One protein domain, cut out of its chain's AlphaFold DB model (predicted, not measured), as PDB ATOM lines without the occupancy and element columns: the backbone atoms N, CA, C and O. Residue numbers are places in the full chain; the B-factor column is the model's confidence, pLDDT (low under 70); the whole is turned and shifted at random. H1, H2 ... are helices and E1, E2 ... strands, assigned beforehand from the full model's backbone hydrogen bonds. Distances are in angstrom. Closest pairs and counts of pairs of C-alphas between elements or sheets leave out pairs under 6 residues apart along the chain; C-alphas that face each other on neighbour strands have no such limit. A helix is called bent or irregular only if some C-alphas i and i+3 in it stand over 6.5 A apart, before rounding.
ATOM      1  N   VAL A   7     -56.909 -28.801  13.443       90.56
ATOM      2  CA  VAL A   7     -56.268 -27.846  14.367       90.56
ATOM      3  C   VAL A   7     -55.264 -28.539  15.292       90.56
ATOM      4  O   VAL A   7     -54.129 -28.070  15.327       90.56
ATOM      5  N   PRO A   8     -55.590 -29.666  15.962       92.38
ATOM      6  CA  PRO A   8     -54.617 -30.366  16.798       92.38
ATOM      7  C   PRO A   8     -53.361 -30.792  16.035       92.38
ATOM      8  O   PRO A   8     -52.251 -30.581  16.508       92.38
ATOM      9  N   ALA A   9     -53.512 -31.348  14.828       93.38
ATOM     10  CA  ALA A   9     -52.373 -31.807  14.034       93.38
ATOM     11  C   ALA A   9     -51.463 -30.643  13.609       93.38
ATOM     12  O   ALA A   9     -50.240 -30.746  13.683       93.38
ATOM     13  N   ARG A  10     -52.056 -29.514  13.201       95.50
ATOM     14  CA  ARG A  10     -51.308 -28.306  12.824       95.50
ATOM     15  C   ARG A  10     -50.611 -27.662  14.018       95.50
ATOM     16  O   ARG A  10     -49.467 -27.242  13.872       95.50
ATOM     17  N   LEU A  11     -51.283 -27.600  15.168       95.06
ATOM     18  CA  LEU A  11     -50.694 -27.121  16.415       95.06
ATOM     19  C   LEU A  11     -49.492 -27.989  16.799       95.06
ATOM     20  O   LEU A  11     -48.405 -27.459  16.972       95.06
ATOM     21  N   ASN A  12     -49.655 -29.312  16.837       96.50
ATOM     22  CA  ASN A  12     -48.581 -30.220  17.240       96.50
ATOM     23  C   ASN A  12     -47.389 -30.204  16.278       96.50
ATOM     24  O   ASN A  12     -46.250 -30.240  16.731       96.50
ATOM     25  N   SER A  13     -47.622 -30.063  14.968       96.06
ATOM     26  CA  SER A  13     -46.528 -29.859  14.008       96.06
ATOM     27  C   SER A  13     -45.754 -28.570  14.295       96.06
ATOM     28  O   SER A  13     -44.529 -28.581  14.286       96.06
ATOM     29  N   LEU A  14     -46.456 -27.468  14.576       96.88
ATOM     30  CA  LEU A  14     -45.819 -26.195  14.913       96.88
ATOM     31  C   LEU A  14     -45.056 -26.276  16.243       96.88
ATOM     32  O   LEU A  14     -43.940 -25.775  16.341       96.88
ATOM     33  N   LEU A  15     -45.645 -26.903  17.263       97.56
ATOM     34  CA  LEU A  15     -45.017 -27.070  18.573       97.56
ATOM     35  C   LEU A  15     -43.753 -27.931  18.494       97.56
ATOM     36  O   LEU A  15     -42.769 -27.599  19.151       97.56
ATOM     37  N   ALA A  16     -43.741 -28.972  17.658       96.56
ATOM     38  CA  ALA A  16     -42.547 -29.775  17.410       96.56
ATOM     39  C   ALA A  16     -41.411 -28.942  16.781       96.56
ATOM     40  O   ALA A  16     -40.282 -28.992  17.268       96.56
ATOM     41  N   ASP A  17     -41.713 -28.117  15.770       97.19
ATOM     42  CA  ASP A  17     -40.726 -27.229  15.134       97.19
ATOM     43  C   ASP A  17     -40.172 -26.180  16.123       97.19
ATOM     44  O   ASP A  17     -38.972 -25.866  16.134       97.19
ATOM     45  N   ILE A  18     -41.043 -25.635  16.983       97.31
ATOM     46  CA  ILE A  18     -40.656 -24.709  18.056       97.31
ATOM     47  C   ILE A  18     -39.748 -25.422  19.062       97.31
ATOM     48  O   ILE A  18     -38.685 -24.889  19.388       97.31
ATOM     49  N   ALA A  19     -40.125 -26.617  19.521       96.62
ATOM     50  CA  ALA A  19     -39.346 -27.401  20.473       96.62
ATOM     51  C   ALA A  19     -37.954 -27.747  19.917       96.62
ATOM     52  O   ALA A  19     -36.964 -27.501  20.604       96.62
ATOM     53  N   GLU A  20     -37.843 -28.200  18.658       95.38
ATOM     54  CA  GLU A  20     -36.547 -28.449  17.994       95.38
ATOM     55  C   GLU A  20     -35.684 -27.176  17.981       95.38
ATOM     56  O   GLU A  20     -34.504 -27.192  18.353       95.38
ATOM     57  N   THR A  21     -36.284 -26.040  17.621       96.94
ATOM     58  CA  THR A  21     -35.582 -24.752  17.577       96.94
ATOM     59  C   THR A  21     -35.091 -24.322  18.960       96.94
ATOM     60  O   THR A  21     -33.948 -23.872  19.091       96.94
ATOM     61  N   VAL A  22     -35.923 -24.455  19.997       96.88
ATOM     62  CA  VAL A  22     -35.566 -24.108  21.380       96.88
ATOM     63  C   VAL A  22     -34.469 -25.037  21.894       96.88
ATOM     64  O   VAL A  22     -33.451 -24.543  22.380       96.88
ATOM     65  N   CYS A  23     -34.607 -26.350  21.701       94.44
ATOM     66  CA  CYS A  23     -33.625 -27.349  22.124       94.44
ATOM     67  C   CYS A  23     -32.242 -27.159  21.488       94.44
ATOM     68  O   CYS A  23     -31.232 -27.503  22.094       94.44
ATOM     69  N   SER A  24     -32.156 -26.546  20.301       94.88
ATOM     70  CA  SER A  24     -30.860 -26.214  19.684       94.88
ATOM     71  C   SER A  24     -30.068 -25.120  20.422       94.88
ATOM     72  O   SER A  24     -28.886 -24.917  20.141       94.88
ATOM     73  N   ARG A  25     -30.705 -24.380  21.343       96.56
ATOM     74  CA  ARG A  25     -30.117 -23.217  22.039       96.56
ATOM     75  C   ARG A  25     -30.243 -23.273  23.555       96.56
ATOM     76  O   ARG A  25     -29.447 -22.649  24.252       96.56
ATOM     77  N   PHE A  26     -31.248 -23.974  24.057       94.69
ATOM     78  CA  PHE A  26     -31.548 -24.115  25.468       94.69
ATOM     79  C   PHE A  26     -31.382 -25.579  25.868       94.69
ATOM     80  O   PHE A  26     -31.779 -26.471  25.129       94.69
ATOM     81  N   GLN A  27     -30.733 -25.816  27.005       90.81
ATOM     82  CA  GLN A  27     -30.396 -27.160  27.500       90.81
ATOM     83  C   GLN A  27     -31.114 -27.479  28.817       90.81
ATOM     84  O   GLN A  27     -30.718 -28.389  29.531       90.81
ATOM     85  N   GLY A  28     -32.109 -26.672  29.191       93.88
ATOM     86  CA  GLY A  28     -32.983 -26.972  30.317       93.88
ATOM     87  C   GLY A  28     -34.274 -27.637  29.851       93.88
ATOM     88  O   GLY A  28     -34.558 -27.697  28.655       93.88
ATOM     89  N   LYS A  29     -35.076 -28.065  30.825       94.75
ATOM     90  CA  LYS A  29     -36.396 -28.649  30.585       94.75
ATOM     91  C   LYS A  29     -37.336 -27.655  29.913       94.75
ATOM     92  O   LYS A  29     -37.396 -26.490  30.313       94.75
ATOM     93  N   ILE A  30     -38.102 -28.131  28.942       96.50
ATOM     94  CA  ILE A  30     -39.093 -27.345  28.211       96.50
ATOM     95  C   ILE A  30     -40.506 -27.893  28.404       96.50
ATOM     96  O   ILE A  30     -40.730 -29.083  28.634       96.50
ATOM     97  N   THR A  31     -41.478 -26.996  28.287       97.38
ATOM     98  CA  THR A  31     -42.909 -27.299  28.343       97.38
ATOM     99  C   THR A  31     -43.697 -26.302  27.497       97.38
ATOM    100  O   THR A  31     -43.106 -25.412  26.879       97.38
ATOM    101  N   TYR A  32     -45.018 -26.450  27.463       97.56
ATOM    102  CA  TYR A  32     -45.941 -25.573  26.753       97.56
ATOM    103  C   TYR A  32     -47.180 -25.320  27.621       97.56
ATOM    104  O   TYR A  32     -47.931 -26.252  27.903       97.56
ATOM    105  N   ALA A  33     -47.400 -24.074  28.049       96.50
ATOM    106  CA  ALA A  33     -48.595 -23.695  28.807       96.50
ATOM    107  C   ALA A  33     -49.834 -23.877  27.917       96.50
ATOM    108  O   ALA A  33     -50.009 -23.144  26.945       96.50
ATOM    109  N   SER A  34     -50.614 -24.926  28.195       96.81
ATOM    110  CA  SER A  34     -51.734 -25.338  27.352       96.81
ATOM    111  C   SER A  34     -53.067 -24.991  27.991       96.81
ATOM    112  O   SER A  34     -53.280 -25.232  29.180       96.81
ATOM    113  N   GLY A  35     -54.011 -24.512  27.188       94.38
ATOM    114  CA  GLY A  35     -55.405 -24.497  27.613       94.38
ATOM    115  C   GLY A  35     -55.912 -25.932  27.771       94.38
ATOM    116  O   GLY A  35     -55.577 -26.813  26.978       94.38
ATOM    117  N   THR A  36     -56.794 -26.183  28.739       92.06
ATOM    118  CA  THR A  36     -57.341 -27.536  29.002       92.06
ATOM    119  C   THR A  36     -58.137 -28.137  27.833       92.06
ATOM    120  O   THR A  36     -58.425 -29.333  27.809       92.06
ATOM    121  N   TRP A  37     -58.497 -27.320  26.838       90.25
ATOM    122  CA  TRP A  37     -59.168 -27.732  25.603       90.25
ATOM    123  C   TRP A  37     -58.203 -28.119  24.469       90.25
ATOM    124  O   TRP A  37     -58.648 -28.647  23.442       90.25
ATOM    125  N   GLU A  38     -56.906 -27.837  24.606       93.94
ATOM    126  CA  GLU A  38     -55.900 -28.132  23.590       93.94
ATOM    127  C   GLU A  38     -55.466 -29.601  23.643       93.94
ATOM    128  O   GLU A  38     -55.291 -30.202  24.700       93.94
ATOM    129  N   ARG A  39     -55.273 -30.208  22.467       93.50
ATOM    130  CA  ARG A  39     -54.793 -31.592  22.340       93.50
ATOM    131  C   ARG A  39     -53.325 -31.591  21.939       93.50
ATOM    132  O   ARG A  39     -53.012 -31.719  20.753       93.50
ATOM    133  N   VAL A  40     -52.463 -31.422  22.930       96.44
ATOM    134  CA  VAL A  40     -51.009 -31.340  22.756       96.44
ATOM    135  C   VAL A  40     -50.381 -32.734  22.691       96.44
ATOM    136  O   VAL A  40     -50.723 -33.621  23.475       96.44
ATOM    137  N   ASP A  41     -49.454 -32.929  21.755       95.38
ATOM    138  CA  ASP A  41     -48.522 -34.053  21.775       95.38
ATOM    139  C   ASP A  41     -47.350 -33.719  22.704       95.38
ATOM    140  O   ASP A  41     -46.468 -32.925  22.382       95.38
ATOM    141  N   TRP A  42     -47.351 -34.338  23.881       96.88
ATOM    142  CA  TRP A  42     -46.341 -34.107  24.906       96.88
ATOM    143  C   TRP A  42     -45.023 -34.833  24.648       96.88
ATOM    144  O   TRP A  42     -44.105 -34.690  25.453       96.88
ATOM    145  N   ALA A  43     -44.888 -35.625  23.577       93.75
ATOM    146  CA  ALA A  43     -43.683 -36.415  23.318       93.75
ATOM    147  C   ALA A  43     -42.399 -35.565  23.315       93.75
ATOM    148  O   ALA A  43     -41.402 -36.000  23.889       93.75
ATOM    149  N   THR A  44     -42.447 -34.352  22.757       90.56
ATOM    150  CA  THR A  44     -41.296 -33.444  22.579       90.56
ATOM    151  C   THR A  44     -41.002 -32.525  23.770       90.56
ATOM    152  O   THR A  44     -40.097 -31.703  23.679       90.56
ATOM    153  N   PHE A  45     -41.757 -32.630  24.866       96.81
ATOM    154  CA  PHE A  45     -41.616 -31.774  26.052       96.81
ATOM    155  C   PHE A  45     -41.201 -32.580  27.284       96.81
ATOM    156  O   PHE A  45     -41.553 -33.748  27.405       96.81
ATOM    157  N   ASP A  46     -40.490 -31.975  28.229       96.94
ATOM    158  CA  ASP A  46     -40.049 -32.630  29.472       96.94
ATOM    159  C   ASP A  46     -41.150 -32.706  30.528       96.94
ATOM    160  O   ASP A  46     -41.208 -33.634  31.335       96.94
ATOM    161  N   ILE A  47     -41.999 -31.684  30.533       98.00
ATOM    162  CA  ILE A  47     -43.041 -31.447  31.524       98.00
ATOM    163  C   ILE A  47     -44.355 -31.308  30.766       98.00
ATOM    164  O   ILE A  47     -44.417 -30.654  29.722       98.00
ATOM    165  N   VAL A  48     -45.396 -31.928  31.299       98.25
ATOM    166  CA  VAL A  48     -46.773 -31.749  30.849       98.25
ATOM    167  C   VAL A  48     -47.351 -30.562  31.604       98.25
ATOM    168  O   VAL A  48     -47.114 -30.443  32.803       98.25
ATOM    169  N   SER A  49     -48.104 -29.683  30.953       97.88
ATOM    170  CA  SER A  49     -48.676 -28.530  31.651       97.88
ATOM    171  C   SER A  49     -50.047 -28.104  31.174       97.88
ATOM    172  O   SER A  49     -50.415 -28.309  30.018       97.88
ATOM    173  N   ALA A  50     -50.788 -27.473  32.080       97.75
ATOM    174  CA  ALA A  50     -52.102 -26.922  31.806       97.75
ATOM    175  C   ALA A  50     -52.330 -25.611  32.564       97.75
ATOM    176  O   ALA A  50     -51.936 -25.480  33.726       97.75
ATOM    177  N   ASP A  51     -53.062 -24.704  31.931       97.88
ATOM    178  CA  ASP A  51     -53.708 -23.564  32.573       97.88
ATOM    179  C   ASP A  51     -54.928 -24.106  33.331       97.88
ATOM    180  O   ASP A  51     -56.060 -24.182  32.843       97.88
ATOM    181  N   ALA A  52     -54.640 -24.612  34.524       97.56
ATOM    182  CA  ALA A  52     -55.462 -25.454  35.372       97.56
ATOM    183  C   ALA A  52     -56.486 -24.647  36.192       97.56
ATOM    184  O   ALA A  52     -56.639 -24.838  37.401       97.56
ATOM    185  N   TYR A  53     -57.224 -23.759  35.526       97.56
ATOM    186  CA  TYR A  53     -58.387 -23.091  36.103       97.56
ATOM    187  C   TYR A  53     -59.541 -24.083  36.261       97.56
ATOM    188  O   TYR A  53     -60.229 -24.413  35.295       97.56
ATOM    189  N   GLY A  54     -59.751 -24.558  37.485       95.75
ATOM    190  CA  GLY A  54     -60.779 -25.546  37.797       95.75
ATOM    191  C   GLY A  54     -61.345 -25.400  39.195       95.75
ATOM    192  O   GLY A  54     -61.341 -24.312  39.763       95.75
ATOM    193  N   ASP A  55     -61.840 -26.504  39.734       96.19
ATOM    194  CA  ASP A  55     -62.468 -26.587  41.047       96.19
ATOM    195  C   ASP A  55     -62.136 -27.930  41.721       96.19
ATOM    196  O   ASP A  55     -61.412 -28.769  41.181       96.19
ATOM    197  N   ALA A  56     -62.685 -28.166  42.911       96.25
ATOM    198  CA  ALA A  56     -62.476 -29.411  43.647       96.25
ATOM    199  C   ALA A  56     -63.292 -30.611  43.114       96.25
ATOM    200  O   ALA A  56     -63.334 -31.654  43.776       96.25
ATOM    201  N   SER A  57     -63.962 -30.491  41.960       97.56
ATOM    202  CA  SER A  57     -64.835 -31.541  41.434       97.56
ATOM    203  C   SER A  57     -64.069 -32.777  40.955       97.56
ATOM    204  O   SER A  57     -62.926 -32.714  40.493       97.56
ATOM    205  N   ASP A  58     -64.751 -33.924  40.968       97.88
ATOM    206  CA  ASP A  58     -64.226 -35.168  40.396       97.88
ATOM    207  C   ASP A  58     -63.922 -35.045  38.897       97.88
ATOM    208  O   ASP A  58     -63.019 -35.712  38.392       97.88
ATOM    209  N   ALA A  59     -64.659 -34.193  38.176       97.31
ATOM    210  CA  ALA A  59     -64.437 -33.962  36.752       97.31
ATOM    211  C   ALA A  59     -63.091 -33.271  36.505       97.31
ATOM    212  O   ALA A  59     -62.329 -33.709  35.640       97.31
ATOM    213  N   PHE A  60     -62.774 -32.240  37.291       97.31
ATOM    214  CA  PHE A  60     -61.493 -31.550  37.192       97.31
ATOM    215  C   PHE A  60     -60.326 -32.464  37.585       97.31
ATOM    216  O   PHE A  60     -59.361 -32.600  36.830       97.31
ATOM    217  N   ARG A  61     -60.464 -33.191  38.700       98.25
ATOM    218  CA  ARG A  61     -59.494 -34.204  39.148       98.25
ATOM    219  C   ARG A  61     -59.244 -35.274  38.089       98.25
ATOM    220  O   ARG A  61     -58.099 -35.620  37.807       98.25
ATOM    221  N   GLN A  62     -60.302 -35.773  37.446       97.75
ATOM    222  CA  GLN A  62     -60.159 -36.713  36.337       97.75
ATOM    223  C   GLN A  62     -59.375 -36.099  35.171       97.75
ATOM    224  O   GLN A  62     -58.539 -36.788  34.595       97.75
ATOM    225  N   GLY A  63     -59.603 -34.822  34.850       97.06
ATOM    226  CA  GLY A  63     -58.826 -34.091  33.848       97.06
ATOM    227  C   GLY A  63     -57.327 -34.071  34.162       97.06
ATOM    228  O   GLY A  63     -56.523 -34.425  33.303       97.06
ATOM    229  N   LEU A  64     -56.945 -33.760  35.406       97.94
ATOM    230  CA  LEU A  64     -55.543 -33.801  35.849       97.94
ATOM    231  C   LEU A  64     -54.923 -35.199  35.680       97.94
ATOM    232  O   LEU A  64     -53.809 -35.338  35.171       97.94
ATOM    233  N   ARG A  65     -55.670 -36.258  36.018       97.50
ATOM    234  CA  ARG A  65     -55.220 -37.648  35.828       97.50
ATOM    235  C   ARG A  65     -54.980 -38.007  34.366       97.50
ATOM    236  O   ARG A  65     -54.114 -38.835  34.098       97.50
ATOM    237  N   GLU A  66     -55.717 -37.420  33.421       96.69
ATOM    238  CA  GLU A  66     -55.460 -37.628  31.990       96.69
ATOM    239  C   GLU A  66     -54.094 -37.069  31.578       96.69
ATOM    240  O   GLU A  66     -53.347 -37.756  30.884       96.69
ATOM    241  N   TYR A  67     -53.717 -35.887  32.071       96.88
ATOM    242  CA  TYR A  67     -52.386 -35.323  31.836       96.88
ATOM    243  C   TYR A  67     -51.270 -36.189  32.444       96.88
ATOM    244  O   TYR A  67     -50.249 -36.442  31.802       96.88
ATOM    245  N   LEU A  68     -51.479 -36.729  33.648       96.00
ATOM    246  CA  LEU A  68     -50.499 -37.595  34.316       96.00
ATOM    247  C   LEU A  68     -50.237 -38.920  33.575       96.00
ATOM    248  O   LEU A  68     -49.164 -39.507  33.727       96.00
ATOM    249  N   ARG A  69     -51.158 -39.387  32.716       96.31
ATOM    250  CA  ARG A  69     -50.964 -40.615  31.912       96.31
ATOM    251  C   ARG A  69     -49.797 -40.532  30.931       96.31
ATOM    252  O   ARG A  69     -49.329 -41.574  30.478       96.31
ATOM    253  N   HIS A  70     -49.306 -39.333  30.625       96.06
ATOM    254  CA  HIS A  70     -48.109 -39.148  29.806       96.06
ATOM    255  C   HIS A  70     -46.812 -39.582  30.510       96.06
ATOM    256  O   HIS A  70     -45.775 -39.658  29.854       96.06
ATOM    257  N   GLY A  71     -46.855 -39.891  31.815       95.94
ATOM    258  CA  GLY A  71     -45.701 -40.398  32.567       95.94
ATOM    259  C   GLY A  71     -44.604 -39.356  32.801       95.94
ATOM    260  O   GLY A  71     -43.462 -39.721  33.068       95.94
ATOM    261  N   LYS A  72     -44.945 -38.069  32.682       97.06
ATOM    262  CA  LYS A  72     -44.061 -36.913  32.877       97.06
ATOM    263  C   LYS A  72     -44.588 -36.056  34.036       97.06
ATOM    264  O   LYS A  72     -45.791 -36.115  34.298       97.06
ATOM    265  N   PRO A  73     -43.737 -35.259  34.712       98.00
ATOM    266  CA  PRO A  73     -44.201 -34.301  35.713       98.00
ATOM    267  C   PRO A  73     -45.274 -33.375  35.133       98.00
ATOM    268  O   PRO A  73     -45.151 -32.940  33.984       98.00
ATOM    269  N   LEU A  74     -46.307 -33.088  35.924       98.38
ATOM    270  CA  LEU A  74     -47.398 -32.188  35.558       98.38
ATOM    271  C   LEU A  74     -47.234 -30.845  36.273       98.38
ATOM    272  O   LEU A  74     -47.186 -30.816  37.500       98.38
ATOM    273  N   ALA A  75     -47.207 -29.747  35.521       98.44
ATOM    274  CA  ALA A  75     -47.241 -28.392  36.052       98.44
ATOM    275  C   ALA A  75     -48.588 -27.705  35.767       98.44
ATOM    276  O   ALA A  75     -49.017 -27.611  34.616       98.44
ATOM    277  N   ALA A  76     -49.234 -27.164  36.798       98.38
ATOM    278  CA  ALA A  76     -50.301 -26.183  36.624       98.38
ATOM    279  C   ALA A  76     -49.654 -24.823  36.313       98.38
ATOM    280  O   ALA A  76     -49.187 -24.138  37.224       98.38
ATOM    281  N   THR A  77     -49.549 -24.465  35.030       97.81
ATOM    282  CA  THR A  77     -48.860 -23.243  34.569       97.81
ATOM    283  C   THR A  77     -49.626 -21.974  34.891       97.81
ATOM    284  O   THR A  77     -49.003 -20.935  35.095       97.81
ATOM    285  N   GLU A  78     -50.944 -22.081  35.015       97.69
ATOM    286  CA  GLU A  78     -51.802 -21.022  35.523       97.69
ATOM    287  C   GLU A  78     -52.920 -21.621  36.375       97.69
ATOM    288  O   GLU A  78     -53.521 -22.633  36.024       97.69
ATOM    289  N   PHE A  79     -53.217 -20.988  37.503       98.31
ATOM    290  CA  PHE A  79     -54.486 -21.120  38.211       98.31
ATOM    291  C   PHE A  79     -54.726 -19.850  39.028       98.31
ATOM    292  O   PHE A  79     -53.803 -19.073  39.280       98.31
ATOM    293  N   GLY A  80     -55.964 -19.629  39.449       98.19
ATOM    294  CA  GLY A  80     -56.330 -18.504  40.301       98.19
ATOM    295  C   GLY A  80     -57.726 -17.984  40.002       98.19
ATOM    296  O   GLY A  80     -58.438 -18.509  39.147       98.19
ATOM    297  N   CYS A  81     -58.110 -16.923  40.695       98.50
ATOM    298  CA  CYS A  81     -59.356 -16.211  40.443       98.50
ATOM    299  C   CYS A  81     -59.196 -14.716  40.736       98.50
ATOM    300  O   CYS A  81     -58.237 -14.302  41.388       98.50
ATOM    301  N   CYS A  82     -60.124 -13.897  40.243       98.56
ATOM    302  CA  CYS A  82     -60.136 -12.453  40.494       98.56
ATOM    303  C   CYS A  82     -60.535 -12.108  41.944       98.56
ATOM    304  O   CYS A  82     -60.956 -12.974  42.705       98.56
ATOM    305  N   THR A  83     -60.409 -10.841  42.351       98.12
ATOM    306  CA  THR A  83     -60.609 -10.388  43.744       98.12
ATOM    307  C   THR A  83     -62.036  -9.885  44.030       98.12
ATOM    308  O   THR A  83     -62.225  -8.837  44.651       98.12
ATOM    309  N   TYR A  84     -63.072 -10.603  43.593       98.62
ATOM    310  CA  TYR A  84     -64.471 -10.269  43.900       98.62
ATOM    311  C   TYR A  84     -65.303 -11.517  44.205       98.62
ATOM    312  O   TYR A  84     -64.939 -12.628  43.831       98.62
ATOM    313  N   ARG A  85     -66.457 -11.326  44.849       98.62
ATOM    314  CA  ARG A  85     -67.362 -12.427  45.201       98.62
ATOM    315  C   ARG A  85     -67.910 -13.166  43.972       98.62
ATOM    316  O   ARG A  85     -68.601 -12.560  43.153       98.62
ATOM    317  N   GLY A  86     -67.698 -14.475  43.902       98.00
ATOM    318  CA  GLY A  86     -68.070 -15.345  42.783       98.00
ATOM    319  C   GLY A  86     -67.018 -15.414  41.669       98.00
ATOM    320  O   GLY A  86     -67.286 -15.981  40.609       98.00
ATOM    321  N   ALA A  87     -65.833 -14.835  41.866       98.06
ATOM    322  CA  ALA A  87     -64.736 -14.922  40.910       98.06
ATOM    323  C   ALA A  87     -64.169 -16.343  40.792       98.06
ATOM    324  O   ALA A  87     -63.745 -16.724  39.701       98.06
ATOM    325  N   ALA A  88     -64.168 -17.129  41.876       97.69
ATOM    326  CA  ALA A  88     -63.652 -18.499  41.873       97.69
ATOM    327  C   ALA A  88     -64.410 -19.398  40.882       97.69
ATOM    328  O   ALA A  88     -63.790 -20.087  40.076       97.69
ATOM    329  N   GLU A  89     -65.743 -19.305  40.850       97.19
ATOM    330  CA  GLU A  89     -66.596 -20.054  39.911       97.19
ATOM    331  C   GLU A  89     -66.322 -19.684  38.442       97.19
ATOM    332  O   GLU A  89     -66.523 -20.486  37.532       97.19
ATOM    333  N   ARG A  90     -65.824 -18.468  38.193       97.12
ATOM    334  CA  ARG A  90     -65.507 -17.978  36.845       97.12
ATOM    335  C   ARG A  90     -64.101 -18.355  36.363       97.12
ATOM    336  O   ARG A  90     -63.809 -18.166  35.176       97.12
ATOM    337  N   GLY A  91     -63.241 -18.874  37.245       95.25
ATOM    338  CA  GLY A  91     -61.896 -19.366  36.927       95.25
ATOM    339  C   GLY A  91     -61.086 -18.409  36.043       95.25
ATOM    340  O   GLY A  91     -61.051 -17.197  36.272       95.25
ATOM    341  N   GLY A  92     -60.485 -18.930  34.969       95.19
ATOM    342  CA  GLY A  92     -59.664 -18.163  34.013       95.19
ATOM    343  C   GLY A  92     -60.417 -17.091  33.211       95.19
ATOM    344  O   GLY A  92     -59.809 -16.299  32.499       95.19
ATOM    345  N   THR A  93     -61.745 -17.018  33.344       96.69
ATOM    346  CA  THR A  93     -62.596 -15.996  32.703       96.69
ATOM    347  C   THR A  93     -63.172 -14.977  33.693       96.69
ATOM    348  O   THR A  93     -64.041 -14.169  33.348       96.69
ATOM    349  N   GLY A  94     -62.689 -14.995  34.937       97.06
ATOM    350  CA  GLY A  94     -63.087 -14.087  36.009       97.06
ATOM    351  C   GLY A  94     -62.961 -12.605  35.653       97.06
ATOM    352  O   GLY A  94     -63.793 -11.818  36.087       97.06
ATOM    353  N   GLU A 117     -60.817 -12.856  50.585       98.75
ATOM    354  CA  GLU A 117     -60.905 -14.141  51.276       98.75
ATOM    355  C   GLU A 117     -61.299 -15.239  50.293       98.75
ATOM    356  O   GLU A 117     -60.731 -16.324  50.360       98.75
ATOM    357  N   GLU A 118     -62.185 -14.953  49.334       98.62
ATOM    358  CA  GLU A 118     -62.526 -15.907  48.276       98.62
ATOM    359  C   GLU A 118     -61.289 -16.360  47.479       98.62
ATOM    360  O   GLU A 118     -61.093 -17.562  47.304       98.62
ATOM    361  N   GLN A 119     -60.396 -15.439  47.084       97.81
ATOM    362  CA  GLN A 119     -59.121 -15.816  46.454       97.81
ATOM    363  C   GLN A 119     -58.270 -16.718  47.356       97.81
ATOM    364  O   GLN A 119     -57.689 -17.694  46.885       97.81
ATOM    365  N   ALA A 120     -58.165 -16.387  48.646       98.62
ATOM    366  CA  ALA A 120     -57.362 -17.153  49.594       98.62
ATOM    367  C   ALA A 120     -57.939 -18.554  49.864       98.62
ATOM    368  O   ALA A 120     -57.177 -19.507  50.026       98.62
ATOM    369  N   VAL A 121     -59.266 -18.693  49.917       98.62
ATOM    370  CA  VAL A 121     -59.950 -19.988  50.035       98.62
ATOM    371  C   VAL A 121     -59.710 -20.819  48.780       98.62
ATOM    372  O   VAL A 121     -59.196 -21.929  48.897       98.62
ATOM    373  N   TYR A 122     -59.963 -20.250  47.598       98.56
ATOM    374  CA  TYR A 122     -59.741 -20.928  46.322       98.56
ATOM    375  C   TYR A 122     -58.289 -21.398  46.163       98.56
ATOM    376  O   TYR A 122     -58.041 -22.535  45.768       98.56
ATOM    377  N   LEU A 123     -57.313 -20.565  46.546       98.56
ATOM    378  CA  LEU A 123     -55.899 -20.938  46.541       98.56
ATOM    379  C   LEU A 123     -55.635 -22.197  47.372       98.56
ATOM    380  O   LEU A 123     -54.992 -23.124  46.886       98.56
ATOM    381  N   ARG A 124     -56.128 -22.249  48.615       98.31
ATOM    382  CA  ARG A 124     -55.915 -23.408  49.499       98.31
ATOM    383  C   ARG A 124     -56.600 -24.660  48.964       98.31
ATOM    384  O   ARG A 124     -56.003 -25.731  49.001       98.31
ATOM    385  N   GLU A 125     -57.827 -24.524  48.467       98.25
ATOM    386  CA  GLU A 125     -58.586 -25.638  47.892       98.25
ATOM    387  C   GLU A 125     -57.872 -26.228  46.676       98.25
ATOM    388  O   GLU A 125     -57.659 -27.438  46.617       98.25
ATOM    389  N   MET A 126     -57.430 -25.385  45.742       98.50
ATOM    390  CA  MET A 126     -56.745 -25.854  44.539       98.50
ATOM    391  C   MET A 126     -55.370 -26.442  44.842       98.50
ATOM    392  O   MET A 126     -55.027 -27.473  44.275       98.50
ATOM    393  N   LEU A 127     -54.601 -25.860  45.770       98.06
ATOM    394  CA  LEU A 127     -53.337 -26.463  46.201       98.06
ATOM    395  C   LEU A 127     -53.548 -27.848  46.833       98.06
ATOM    396  O   LEU A 127     -52.759 -28.748  46.563       98.06
ATOM    397  N   ALA A 128     -54.617 -28.047  47.611       97.62
ATOM    398  CA  ALA A 128     -54.957 -29.364  48.153       97.62
ATOM    399  C   ALA A 128     -55.335 -30.362  47.045       97.62
ATOM    400  O   ALA A 128     -54.865 -31.495  47.058       97.62
ATOM    401  N   VAL A 129     -56.127 -29.940  46.051       98.44
ATOM    402  CA  VAL A 129     -56.445 -30.765  44.869       98.44
ATOM    403  C   VAL A 129     -55.168 -31.162  44.125       98.44
ATOM    404  O   VAL A 129     -54.994 -32.324  43.772       98.44
ATOM    405  N   PHE A 130     -54.272 -30.207  43.885       98.38
ATOM    406  CA  PHE A 130     -53.017 -30.437  43.175       98.38
ATOM    407  C   PHE A 130     -52.098 -31.409  43.920       98.38
ATOM    408  O   PHE A 130     -51.572 -32.326  43.291       98.38
ATOM    409  N   ASP A 131     -51.964 -31.262  45.239       96.88
ATOM    410  CA  ASP A 131     -51.191 -32.181  46.082       96.88
ATOM    411  C   ASP A 131     -51.780 -33.604  46.059       96.88
ATOM    412  O   ASP A 131     -51.071 -34.576  45.800       96.88
ATOM    413  N   GLU A 132     -53.100 -33.733  46.229       97.88
ATOM    414  CA  GLU A 132     -53.799 -35.025  46.223       97.88
ATOM    415  C   GLU A 132     -53.717 -35.758  44.876       97.88
ATOM    416  O   GLU A 132     -53.627 -36.988  44.848       97.88
ATOM    417  N   GLU A 133     -53.763 -35.029  43.758       98.06
ATOM    418  CA  GLU A 133     -53.674 -35.615  42.415       98.06
ATOM    419  C   GLU A 133     -52.225 -35.823  41.942       98.06
ATOM    420  O   GLU A 133     -52.012 -36.500  40.938       98.06
ATOM    421  N   GLY A 134     -51.224 -35.298  42.657       97.00
ATOM    422  CA  GLY A 134     -49.810 -35.450  42.305       97.00
ATOM    423  C   GLY A 134     -49.330 -34.499  41.204       97.00
ATOM    424  O   GLY A 134     -48.477 -34.867  40.396       97.00
ATOM    425  N   VAL A 135     -49.879 -33.283  41.151       97.88
ATOM    426  CA  VAL A 135     -49.315 -32.180  40.357       97.88
ATOM    427  C   VAL A 135     -47.973 -31.784  40.977       97.88
ATOM    428  O   VAL A 135     -47.886 -31.519  42.170       97.88
ATOM    429  N   ASP A 136     -46.920 -31.742  40.163       96.69
ATOM    430  CA  ASP A 136     -45.547 -31.517  40.625       96.69
ATOM    431  C   ASP A 136     -45.321 -30.065  41.068       96.69
ATOM    432  O   ASP A 136     -44.712 -29.805  42.102       96.69
ATOM    433  N   THR A 137     -45.834 -29.108  40.290       94.81
ATOM    434  CA  THR A 137     -45.671 -27.674  40.552       94.81
ATOM    435  C   THR A 137     -46.913 -26.904  40.101       94.81
ATOM    436  O   THR A 137     -47.512 -27.230  39.078       94.81
ATOM    437  N   ALA A 138     -47.288 -25.850  40.828       97.12
ATOM    438  CA  ALA A 138     -48.408 -24.980  40.476       97.12
ATOM    439  C   ALA A 138     -48.016 -23.499  40.549       97.12
ATOM    440  O   ALA A 138     -47.374 -23.069  41.508       97.12
ATOM    441  N   PHE A 139     -48.430 -22.720  39.551       97.50
ATOM    442  CA  PHE A 139     -48.146 -21.294  39.436       97.50
ATOM    443  C   PHE A 139     -49.439 -20.490  39.471       97.50
ATOM    444  O   PHE A 139     -50.284 -20.579  38.582       97.50
ATOM    445  N   TRP A 140     -49.585 -19.680  40.516       98.25
ATOM    446  CA  TRP A 140     -50.690 -18.740  40.597       98.25
ATOM    447  C   TRP A 140     -50.495 -17.634  39.563       98.25
ATOM    448  O   TRP A 140     -49.479 -16.934  39.559       98.25
ATOM    449  N   PHE A 141     -51.493 -17.446  38.715       96.38
ATOM    450  CA  PHE A 141     -51.589 -16.290  37.845       96.38
ATOM    451  C   PHE A 141     -52.246 -15.189  38.678       96.38
ATOM    452  O   PHE A 141     -53.404 -15.346  39.023       96.38
ATOM    453  N   THR A 142     -51.588 -14.111  39.122       95.50
ATOM    454  CA  THR A 142     -50.183 -13.667  38.953       95.50
ATOM    455  C   THR A 142     -49.672 -12.972  40.231       95.50
ATOM    456  O   THR A 142     -50.330 -12.991  41.272       95.50
ATOM    457  N   PHE A 143     -48.506 -12.310  40.184       97.88
ATOM    458  CA  PHE A 143     -48.036 -11.472  41.295       97.88
ATOM    459  C   PHE A 143     -48.905 -10.218  41.517       97.88
ATOM    460  O   PHE A 143     -49.301  -9.960  42.647       97.88
ATOM    461  N   PHE A 180     -51.847 -13.647  49.010       98.62
ATOM    462  CA  PHE A 180     -50.393 -13.626  49.234       98.62
ATOM    463  C   PHE A 180     -50.013 -14.327  50.539       98.62
ATOM    464  O   PHE A 180     -49.093 -15.142  50.576       98.62
ATOM    465  N   HIS A 181     -50.729 -14.025  51.623       98.38
ATOM    466  CA  HIS A 181     -50.456 -14.626  52.926       98.38
ATOM    467  C   HIS A 181     -50.794 -16.119  52.952       98.38
ATOM    468  O   HIS A 181     -50.004 -16.900  53.477       98.38
ATOM    469  N   ALA A 182     -51.912 -16.520  52.338       98.06
ATOM    470  CA  ALA A 182     -52.270 -17.929  52.188       98.06
ATOM    471  C   ALA A 182     -51.219 -18.704  51.371       98.06
ATOM    472  O   ALA A 182     -50.828 -19.804  51.754       98.06
ATOM    473  N   MET A 183     -50.710 -18.105  50.291       97.38
ATOM    474  CA  MET A 183     -49.629 -18.670  49.484       97.38
ATOM    475  C   MET A 183     -48.334 -18.820  50.288       97.38
ATOM    476  O   MET A 183     -47.715 -19.881  50.276       97.38
ATOM    477  N   ALA A 184     -47.929 -17.771  51.007       97.25
ATOM    478  CA  ALA A 184     -46.724 -17.797  51.827       97.25
ATOM    479  C   ALA A 184     -46.800 -18.877  52.918       97.25
ATOM    480  O   ALA A 184     -45.815 -19.567  53.158       97.25
ATOM    481  N   GLU A 185     -47.964 -19.050  53.549       96.56
ATOM    482  CA  GLU A 185     -48.209 -20.112  54.527       96.56
ATOM    483  C   GLU A 185     -48.086 -21.506  53.893       96.56
ATOM    484  O   GLU A 185     -47.331 -22.338  54.399       96.56
ATOM    485  N   ALA A 186     -48.757 -21.739  52.760       93.44
ATOM    486  CA  ALA A 186     -48.766 -23.033  52.079       93.44
ATOM    487  C   ALA A 186     -47.369 -23.475  51.603       93.44
ATOM    488  O   ALA A 186     -46.994 -24.635  51.755       93.44
ATOM    489  N   TYR A 187     -46.563 -22.554  51.068       89.94
ATOM    490  CA  TYR A 187     -45.211 -22.883  50.603       89.94
ATOM    491  C   TYR A 187     -44.147 -22.843  51.705       89.94
ATOM    492  O   TYR A 187     -43.054 -23.368  51.509       89.94
ATOM    493  N   HIS A 188     -44.437 -22.266  52.873       88.50
ATOM    494  CA  HIS A 188     -43.543 -22.368  54.027       88.50
ATOM    495  C   HIS A 188     -43.559 -23.773  54.645       88.50
ATOM    496  O   HIS A 188     -42.539 -24.235  55.156       88.50
ATOM    497  N   THR A 189     -44.708 -24.450  54.608       73.56
ATOM    498  CA  THR A 189     -44.893 -25.799  55.160       73.56
ATOM    499  C   THR A 189     -44.534 -26.913  54.177       73.56
ATOM    500  O   THR A 189     -44.309 -28.048  54.603       73.56
ATOM    501  N   ALA A 190     -44.446 -26.604  52.881       66.06
ATOM    502  CA  ALA A 190     -44.042 -27.553  51.855       66.06
ATOM    503  C   ALA A 190     -42.588 -28.010  52.082       66.06
ATOM    504  O   ALA A 190     -41.639 -27.224  52.033       66.06
ATOM    505  N   THR A 191     -42.394 -29.306  52.338       51.38
ATOM    506  CA  THR A 191     -41.051 -29.897  52.373       51.38
ATOM    507  C   THR A 191     -40.544 -30.002  50.935       51.38
ATOM    508  O   THR A 191     -41.257 -30.572  50.111       51.38
ATOM    509  N   PRO A 192     -39.345 -29.497  50.594       49.91
ATOM    510  CA  PRO A 192     -38.848 -29.578  49.227       49.91
ATOM    511  C   PRO A 192     -38.695 -31.043  48.810       49.91
ATOM    512  O   PRO A 192     -37.841 -31.769  49.325       49.91
ATOM    513  N   VAL A 193     -39.527 -31.476  47.863       49.53
ATOM    514  CA  VAL A 193     -39.354 -32.756  47.184       49.53
ATOM    515  C   VAL A 193     -38.235 -32.562  46.166       49.53
ATOM    516  O   VAL A 193     -38.410 -31.968  45.108       49.53
ATOM    517  N   LEU A 194     -37.036 -33.025  46.512       41.44
ATOM    518  CA  LEU A 194     -35.924 -33.073  45.574       41.44
ATOM    519  C   LEU A 194     -36.151 -34.256  44.620       41.44
ATOM    520  O   LEU A 194     -35.813 -35.387  44.969       41.44
ATOM    521  N   LEU A 195     -36.709 -34.025  43.428       46.56
ATOM    522  CA  LEU A 195     -36.702 -35.045  42.374       46.56
ATOM    523  C   LEU A 195     -35.478 -34.898  41.464       46.56
ATOM    524  O   LEU A 195     -35.263 -33.900  40.777       46.56
ATOM    525  N   VAL A 196     -34.664 -35.951  41.516       43.78
ATOM    526  CA  VAL A 196     -33.438 -36.207  40.761       43.78
ATOM    527  C   VAL A 196     -33.772 -36.764  39.369       43.78
ATOM    528  O   VAL A 196     -34.611 -37.647  39.250       43.78
ATOM    529  N   GLN A 197     -33.056 -36.241  38.364       43.78
ATOM    530  CA  GLN A 197     -32.704 -36.793  37.039       43.78
ATOM    531  C   GLN A 197     -33.773 -37.588  36.263       43.78
ATOM    532  O   GLN A 197     -33.962 -38.781  36.475       43.78
ATOM    533  N   GLY A 198     -34.365 -36.926  35.264       49.16
ATOM    534  CA  GLY A 198     -34.912 -37.565  34.064       49.16
ATOM    535  C   GLY A 198     -34.058 -37.163  32.858       49.16
ATOM    536  O   GLY A 198     -33.408 -36.120  32.911       49.16
ATOM    537  N   GLU A 199     -34.016 -37.997  31.820       53.75
ATOM    538  CA  GLU A 199     -33.347 -37.676  30.554       53.75
ATOM    539  C   GLU A 199     -34.034 -36.466  29.904       53.75
ATOM    540  O   GLU A 199     -35.257 -36.452  29.769       53.75
ATOM    541  N   ASP A 200     -33.255 -35.441  29.546       62.69
ATOM    542  CA  ASP A 200     -33.791 -34.212  28.962       62.69
ATOM    543  C   ASP A 200     -34.363 -34.515  27.566       62.69
ATOM    544  O   ASP A 200     -33.691 -35.127  26.730       62.69
ATOM    545  N   ALA A 201     -35.579 -34.055  27.276       65.38
ATOM    546  CA  ALA A 201     -36.288 -34.243  26.010       65.38
ATOM    547  C   ALA A 201     -35.471 -33.731  24.815       65.38
ATOM    548  O   ALA A 201     -35.529 -34.299  23.725       65.38
ATOM    549  N   CYS A 202     -34.641 -32.705  25.029       65.50
ATOM    550  CA  CYS A 202     -33.721 -32.201  24.013       65.50
ATOM    551  C   CYS A 202     -32.637 -33.215  23.595       65.50
ATOM    552  O   CYS A 202     -32.097 -33.091  22.496       65.50
ATOM    553  N   THR A 203     -32.338 -34.226  24.415       58.34
ATOM    554  CA  THR A 203     -31.373 -35.293  24.093       58.34
ATOM    555  C   THR A 203     -31.945 -36.285  23.069       58.34
ATOM    556  O   THR A 203     -31.222 -36.751  22.194       58.34
ATOM    557  N   ASP A 204     -33.257 -36.542  23.113       54.56
ATOM    558  CA  ASP A 204     -33.962 -37.540  22.284       54.56
ATOM    559  C   ASP A 204     -34.361 -36.976  20.895       54.56
ATOM    560  O   ASP A 204     -34.367 -37.680  19.883       54.56
ATOM    561  N   VAL A 205     -34.584 -35.656  20.779       54.44
ATOM    562  CA  VAL A 205     -34.864 -34.993  19.481       54.44
ATOM    563  C   VAL A 205     -33.710 -35.163  18.478       54.44
ATOM    564  O   VAL A 205     -33.945 -35.249  17.271       54.44
ATOM    565  N   ALA A 206     -32.465 -35.264  18.956       48.84
ATOM    566  CA  ALA A 206     -31.298 -35.491  18.106       48.84
ATOM    567  C   ALA A 206     -31.211 -36.932  17.558       48.84
ATOM    568  O   ALA A 206     -30.698 -37.129  16.455       48.84
ATOM    569  N   GLU A 207     -31.725 -37.929  18.288       45.50
ATOM    570  CA  GLU A 207     -31.585 -39.355  17.946       45.50
ATOM    571  C   GLU A 207     -32.664 -39.861  16.976       45.50
ATOM    572  O   GLU A 207     -32.422 -40.783  16.197       45.50
TER     573      GLU A 207
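AT A GLANCE: This is residues 7 to 94, 117 to 143 and 180 to 207 of the 210 residues of an uncharacterized protein of Streptomyces glauciniger (UniProt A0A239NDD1). A small core sheet of three parallel strands has helices H2 and H4 packed on one face, and H3 and H5 pack on H4. Beyond this body, at one end of the longest axis, H1 and short H6 meet; long links, residues 24 to 47 and 190 to 200, lead there. The printed part has 143 residues, with six named helices and three named strands, in order H1 E1 H2 E2 H3 H4 E3 H5 H6; the sheet runs E1 E2 E3, and the class is mostly helix. The whole is compact, with a radius of gyration of the C-alphas of 16.3 A and spans of 50 by 37 by 28 A.

HOW THE PARTS SIT: Inner strand E2, residues 74 to 79, is parallel to edge strands E1, residues 48 to 51, and E3, residues 137 to 140; N 75 and O 48, and N 139 and O 76, are within hydrogen-bond range, each at 2.8 A. H2, residues 58 to 68, and H4, residues 117 to 133, on the same face, make two layers with the sheet, at heights of 11.3 A and 10.0 A. E1, H2, E2 form a strand-helix-strand unit, two parallel strands with a helix between, its crossover right-handed. The hub H4 touches H2 with residues 129 to 133 alone, at a steep tilt of 52 degrees; the closest C-alphas, of Arg 61 and Glu 133, are 6.8 A apart. With residues 120 to 124 alone it touches H5, residues 180 to 189, at a shallow tilt of 30 degrees, C-alphas of Ala 120 and Ala 182 closest at 5.8 A. With residues 118 to 122 alone it touches H3, residues 87 to 93, C-alphas of Ala 88 and Tyr 122 closest at 6.4 A. H1, residues 7 to 23, and H6, residues 201 to 205, only just touch, with 3 pairs of C-alphas within 8 A, H1 with residues 20 to 23 alone; the closest, of Cys 23 and Cys 202, are 5.2 A apart. In H1, H2, H4, H5 and H6 every O i to N i+4 pair is within hydrogen-bond range; in irregular H3, where C-alphas 89 and 92 are 9.3 A apart, 1 of 3 is, beside 3 of 4 O i to N i+3 pairs.

IN THESE COORDINATES: H1 begins at C-alpha 7 (-56.268, -27.846, 14.367) and is 23.9 A long; H4 is 24.3 A, H2 15.2 A, H5 14.6 A and E2 13.4 A. H6 ends at C-alpha 205 (-34.864, -34.993, 19.481).

THE WHOLE: The C-alphas farthest apart, of Arg 85 and Glu 207, are 52.4 A apart. Residues 95 to 116 and 144 to 179 are not printed, with C-alpha gaps of 15.4 A and 8.6 A. Confidence is under 70 at residues 190 to 207.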